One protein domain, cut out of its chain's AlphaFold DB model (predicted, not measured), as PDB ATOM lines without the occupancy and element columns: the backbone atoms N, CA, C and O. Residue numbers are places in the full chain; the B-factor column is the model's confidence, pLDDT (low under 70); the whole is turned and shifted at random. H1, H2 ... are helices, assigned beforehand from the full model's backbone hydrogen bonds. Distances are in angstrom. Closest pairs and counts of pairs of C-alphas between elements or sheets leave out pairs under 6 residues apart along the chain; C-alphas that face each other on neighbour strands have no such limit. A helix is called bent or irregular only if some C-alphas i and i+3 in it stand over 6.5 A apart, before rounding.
ATOM      1  N   TRP A 904     188.084 186.786 148.231       56.44
ATOM      2  CA  TRP A 904     187.881 188.190 147.844       56.44
ATOM      3  C   TRP A 904     186.409 188.584 147.634       56.44
ATOM      4  O   TRP A 904     186.111 189.767 147.506       56.44
ATOM      5  N   VAL A 905     185.479 187.622 147.597       69.75
ATOM      6  CA  VAL A 905     184.075 187.878 147.225       69.75
ATOM      7  C   VAL A 905     183.188 188.043 148.462       69.75
ATOM      8  O   VAL A 905     183.128 187.170 149.335       69.75
ATOM      9  N   GLU A 906     182.462 189.160 148.535       81.12
ATOM     10  CA  GLU A 906     181.574 189.468 149.657       81.12
ATOM     11  C   GLU A 906     180.412 188.477 149.809       81.12
ATOM     12  O   GLU A 906     179.898 187.917 148.835       81.12
ATOM     13  N   LYS A 907     179.912 188.318 151.048       78.94
ATOM     14  CA  LYS A 907     178.755 187.447 151.320       78.94
ATOM     15  C   LYS A 907     177.541 187.839 150.472       78.94
ATOM     16  O   LYS A 907     176.879 186.945 149.957       78.94
ATOM     17  N   ALA A 908     177.275 189.136 150.302       80.00
ATOM     18  CA  ALA A 908     176.144 189.627 149.518       80.00
ATOM     19  C   ALA A 908     176.176 189.115 148.067       80.00
ATOM     20  O   ALA A 908     175.175 188.583 147.590       80.00
ATOM     21  N   VAL A 909     177.336 189.185 147.404       80.56
ATOM     22  CA  VAL A 909     177.522 188.734 146.013       80.56
ATOM     23  C   VAL A 909     177.336 187.219 145.894       80.56
ATOM     24  O   VAL A 909     176.555 186.767 145.057       80.56
ATOM     25  N   VAL A 910     177.960 186.426 146.780       79.38
ATOM     26  CA  VAL A 910     177.782 184.956 146.801       79.38
ATOM     27  C   VAL A 910     176.318 184.577 147.057       79.38
ATOM     28  O   VAL A 910     175.797 183.651 146.437       79.38
ATOM     29  N   THR A 911     175.623 185.292 147.947       78.44
ATOM     30  CA  THR A 911     174.201 185.055 148.227       78.44
ATOM     31  C   THR A 911     173.320 185.416 147.024       78.44
ATOM     32  O   THR A 911     172.475 184.604 146.648       78.44
ATOM     33  N   LYS A 912     173.546 186.568 146.375       83.75
ATOM     34  CA  LYS A 912     172.802 187.007 145.180       83.75
ATOM     35  C   LYS A 912     172.953 186.006 144.025       83.75
ATOM     36  O   LYS A 912     171.948 185.496 143.534       83.75
ATOM     37  N   PHE A 913     174.191 185.609 143.708       85.81
ATOM     38  CA  PHE A 913     174.523 184.564 142.727       85.81
ATOM     39  C   PHE A 913     173.759 183.250 142.973       85.81
ATOM     40  O   PHE A 913     173.139 182.693 142.065       85.81
ATOM     41  N   VAL A 914     173.759 182.762 144.221       81.69
ATOM     42  CA  VAL A 914     173.084 181.509 144.598       81.69
ATOM     43  C   VAL A 914     171.565 181.586 144.394       81.69
ATOM     44  O   VAL A 914     170.966 180.616 143.918       81.69
ATOM     45  N   PHE A 915     170.930 182.713 144.727       81.94
ATOM     46  CA  PHE A 915     169.484 182.873 144.557       81.94
ATOM     47  C   PHE A 915     169.068 183.112 143.097       81.94
ATOM     48  O   PHE A 915     168.107 182.483 142.647       81.94
ATOM     49  N   GLU A 916     169.793 183.936 142.336       84.56
ATOM     50  CA  GLU A 916     169.461 184.248 140.934       84.56
ATOM     51  C   GLU A 916     169.584 183.028 140.013       84.56
ATOM     52  O   GLU A 916     168.664 182.741 139.242       84.56
ATOM     53  N   LEU A 917     170.639 182.218 140.180       76.38
ATOM     54  CA  LEU A 917     170.789 180.934 139.482       76.38
ATOM     55  C   LEU A 917     169.802 179.852 139.958       76.38
ATOM     56  O   LEU A 917     169.835 178.719 139.475       76.38
ATOM     57  N   LYS A 918     168.920 180.161 140.922       82.56
ATOM     58  CA  LYS A 918     167.924 179.238 141.497       82.56
ATOM     59  C   LYS A 918     168.562 177.940 142.024       82.56
ATOM     60  O   LYS A 918     167.890 176.908 142.117       82.56
ATOM     61  N   LEU A 919     169.836 177.992 142.435       72.88
ATOM     62  CA  LEU A 919     170.587 176.869 143.010       72.88
ATOM     63  C   LEU A 919     169.885 176.210 144.219       72.88
ATOM     64  O   LEU A 919     169.957 174.985 144.319       72.88
ATOM     65  N   PRO A 920     169.107 176.921 145.067       74.06
ATOM     66  CA  PRO A 920     168.261 176.293 146.086       74.06
ATOM     67  C   PRO A 920     167.257 175.251 145.560       74.06
ATOM     68  O   PRO A 920     166.960 174.295 146.272       74.06
ATOM     69  N   ARG A 921     166.777 175.350 144.309       71.44
ATOM     70  CA  ARG A 921     165.932 174.300 143.695       71.44
ATOM     71  C   ARG A 921     166.725 173.019 143.412       71.44
ATOM     72  O   ARG A 921     166.180 171.921 143.483       71.44
ATOM     73  N   HIS A 922     168.024 173.167 143.173       69.50
ATOM     74  CA  HIS A 922     168.976 172.095 142.900       69.50
ATOM     75  C   HIS A 922     169.749 171.648 144.153       69.50
ATOM     76  O   HIS A 922     170.633 170.798 144.048       69.50
ATOM     77  N   LEU A 923     169.400 172.134 145.355       66.00
ATOM     78  CA  LEU A 923     170.095 171.779 146.601       66.00
ATOM     79  C   LEU A 923     170.159 170.268 146.842       66.00
ATOM     80  O   LEU A 923     171.189 169.783 147.283       66.00
ATOM     81  N   LYS A 924     169.118 169.495 146.500       58.06
ATOM     82  CA  LYS A 924     169.148 168.021 146.621       58.06
ATOM     83  C   LYS A 924     170.129 167.351 145.647       58.06
ATOM     84  O   LYS A 924     170.592 166.245 145.924       58.06
ATOM     85  N   LEU A 925     170.451 168.004 144.528       61.47
ATOM     86  CA  LEU A 925     171.440 167.546 143.552       61.47
ATOM     87  C   LEU A 925     172.858 167.930 144.004       61.47
ATOM     88  O   LEU A 925     173.713 167.053 144.097       61.47
ATOM     89  N   LEU A 926     173.085 169.192 144.398       61.47
ATOM     90  CA  LEU A 926     174.373 169.631 144.956       61.47
ATOM     91  C   LEU A 926     174.710 168.903 146.265       61.47
ATOM     92  O   LEU A 926     175.837 168.457 146.442       61.47
ATOM     93  N   GLN A 927     173.739 168.705 147.158       62.50
ATOM     94  CA  GLN A 927     173.919 167.933 148.390       62.50
ATOM     95  C   GLN A 927     174.288 166.475 148.084       62.50
ATOM     96  O   GLN A 927     175.122 165.914 148.787       62.50
ATOM     97  N   ARG A 928     173.743 165.869 147.016       58.50
ATOM     98  CA  ARG A 928     174.209 164.558 146.535       58.50
ATOM     99  C   ARG A 928     175.658 164.627 146.048       58.50
ATOM    100  O   ARG A 928     176.462 163.863 146.561       58.50
ATOM    101  N   TYR A 929     176.014 165.556 145.159       62.56
ATOM    102  CA  TYR A 929     177.397 165.736 144.675       62.56
ATOM    103  C   TYR A 929     178.418 165.924 145.813       62.56
ATOM    104  O   TYR A 929     179.442 165.241 145.867       62.56
ATOM    105  N   ILE A 930     178.104 166.788 146.781       59.88
ATOM    106  CA  ILE A 930     178.951 167.055 147.950       59.88
ATOM    107  C   ILE A 930     179.052 165.809 148.850       59.88
ATOM    108  O   ILE A 930     180.149 165.455 149.280       59.88
ATOM    109  N   LEU A 931     177.951 165.084 149.091       53.84
ATOM    110  CA  LEU A 931     177.964 163.837 149.873       53.84
ATOM    111  C   LEU A 931     178.614 162.646 149.142       53.84
ATOM    112  O   LEU A 931     179.064 161.711 149.808       53.84
ATOM    113  N   MET A 932     178.703 162.671 147.810       57.12
ATOM    114  CA  MET A 932     179.478 161.702 147.022       57.12
ATOM    115  C   MET A 932     180.994 161.959 147.104       57.12
ATOM    116  O   MET A 932     181.776 161.055 146.815       57.12
ATOM    117  N   GLY A 933     181.420 163.138 147.575       51.44
ATOM    118  CA  GLY A 933     182.828 163.550 147.637       51.44
ATOM    119  C   GLY A 933     183.349 164.167 146.334       51.44
ATOM    120  O   GLY A 933     184.537 164.460 146.222       51.44
ATOM    121  N   GLU A 934     182.459 164.398 145.370       59.12
ATOM    122  CA  GLU A 934     182.746 164.957 144.042       59.12
ATOM    123  C   GLU A 934     182.738 166.495 144.041       59.12
ATOM    124  O   GLU A 934     182.857 167.120 142.988       59.12
ATOM    125  N   SER A 935     182.643 167.124 145.221       57.19
ATOM    126  CA  SER A 935     182.646 168.584 145.376       57.19
ATOM    127  C   SER A 935     183.833 169.238 144.663       57.19
ATOM    128  O   SER A 935     183.650 170.257 144.015       57.19
ATOM    129  N   ARG A 936     185.003 168.584 144.642       56.66
ATOM    130  CA  ARG A 936     186.229 169.027 143.947       56.66
ATOM    131  C   ARG A 936     186.105 169.216 142.430       56.66
ATOM    132  O   ARG A 936     186.970 169.860 141.849       56.66
ATOM    133  N   LEU A 937     185.084 168.647 141.785       60.34
ATOM    134  CA  LEU A 937     184.785 168.892 140.366       60.34
ATOM    135  C   LEU A 937     183.870 170.114 140.187       60.34
ATOM    136  O   LEU A 937     183.978 170.836 139.202       60.34
ATOM    137  N   LEU A 938     182.999 170.365 141.167       62.06
ATOM    138  CA  LEU A 938     182.069 171.494 141.184       62.06
ATOM    139  C   LEU A 938     182.719 172.779 141.738       62.06
ATOM    140  O   LEU A 938     182.357 173.874 141.324       62.06
ATOM    141  N   GLU A 939     183.686 172.642 142.650       68.75
ATOM    142  CA  GLU A 939     184.417 173.719 143.332       68.75
ATOM    143  C   GLU A 939     185.093 174.696 142.342       68.75
ATOM    144  O   GLU A 939     184.793 175.889 142.429       68.75
ATOM    145  N   PRO A 940     185.907 174.264 141.350       68.69
ATOM    146  CA  PRO A 940     186.543 175.189 140.403       68.69
ATOM    147  C   PRO A 940     185.537 175.880 139.478       68.69
ATOM    148  O   PRO A 940     185.715 177.046 139.127       68.69
ATOM    149  N   PHE A 941     184.470 175.172 139.092       72.81
ATOM    150  CA  PHE A 941     183.421 175.712 138.231       72.81
ATOM    151  C   PHE A 941     182.598 176.780 138.960       72.81
ATOM    152  O   PHE A 941     182.395 177.867 138.425       72.81
ATOM    153  N   LEU A 942     182.174 176.506 140.200       77.31
ATOM    154  CA  LEU A 942     181.439 177.467 141.023       77.31
ATOM    155  C   LEU A 942     182.303 178.670 141.410       77.31
ATOM    156  O   LEU A 942     181.798 179.784 141.358       77.31
ATOM    157  N   ALA A 943     183.587 178.476 141.734       75.50
ATOM    158  CA  ALA A 943     184.511 179.584 141.976       75.50
ATOM    159  C   ALA A 943     184.621 180.489 140.737       75.50
ATOM    160  O   ALA A 943     184.262 181.660 140.805       75.50
ATOM    161  N   LYS A 944     184.972 179.926 139.570       76.25
ATOM    162  CA  LYS A 944     185.100 180.692 138.319       76.25
ATOM    163  C   LYS A 944     183.784 181.358 137.892       76.25
ATOM    164  O   LYS A 944     183.812 182.470 137.375       76.25
ATOM    165  N   ALA A 945     182.635 180.719 138.112       74.81
ATOM    166  CA  ALA A 945     181.327 181.306 137.827       74.81
ATOM    167  C   ALA A 945     180.974 182.462 138.782       74.81
ATOM    168  O   ALA A 945     180.394 183.453 138.341       74.81
ATOM    169  N   ILE A 946     181.351 182.370 140.062       82.69
ATOM    170  CA  ILE A 946     181.200 183.458 141.038       82.69
ATOM    171  C   ILE A 946     182.136 184.618 140.698       82.69
ATOM    172  O   ILE A 946     181.693 185.761 140.730       82.69
ATOM    173  N   ASP A 947     183.384 184.346 140.316       75.62
ATOM    174  CA  ASP A 947     184.341 185.381 139.920       75.62
ATOM    175  C   ASP A 947     183.883 186.103 138.641       75.62
ATOM    176  O   ASP A 947     183.927 187.330 138.575       75.62
ATOM    177  N   LEU A 948     183.364 185.374 137.645       76.69
ATOM    178  CA  LEU A 948     182.771 185.967 136.437       76.69
ATOM    179  C   LEU A 948     181.504 186.782 136.737       76.69
ATOM    180  O   LEU A 948     181.284 187.814 136.110       76.69
TER     181      LEU A 948
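AT A GLANCE: This is residues 904 to 948 of the 1046 residues of an uncharacterized protein of Symbiodinium microadriaticum (UniProt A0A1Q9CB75). Three helices follow one another round an open triangular frame with a hollow middle; H3 comes back past H2 to end near H1. The 45 printed residues include three named helices and no named strand, an all-helix domain. It is only just compact, close to loose, with a radius of gyration of the C-alphas of 11.0 A and spans of 28 by 21 by 14 A.

IN THESE COORDINATES: H1, residues 907 to 916, begins at C-alpha (178.755, 187.447, 151.320) and is 14.3 A long. H2, residues 919 to 932, is 18.0 A long and irregular: C-alphas 921 and 924 are 7.6 A apart. H3, residues 935 to 948, is 19.5 A long, ends at C-alpha (182.771, 185.967, 136.437) and is only just irregular: C-alphas 937 and 940 are 6.54 A apart.

HOW THE PARTS SIT: H1 and H2 are close but not clearly touching, about perpendicular at 75 degrees; their closest C-alphas, of Val 914 and Pro 920, are 7.3 A apart. H2 and H3 are close but not clearly touching, closest at the C-alphas of Tyr 929 and Ser 935, 6.0 A; they run opposite ways at a tilt of 36 degrees, only just steep. H3 and H1 are close but not clearly touching, about perpendicular at 80 degrees, with the C-alphas of Val 910 and Ile 946 closest at 6.9 A. Every O i to N i+4 pair is within hydrogen-bond range in H1, and 8 of 10 in H2 and in H3.

THE WHOLE: The farthest C-alphas, of Ala 908 and Met 932, are 28.2 A apart. The printed part has no cut, and both links are tight. Residues 904 to 905 and 922 to 940 have pLDDT under 70.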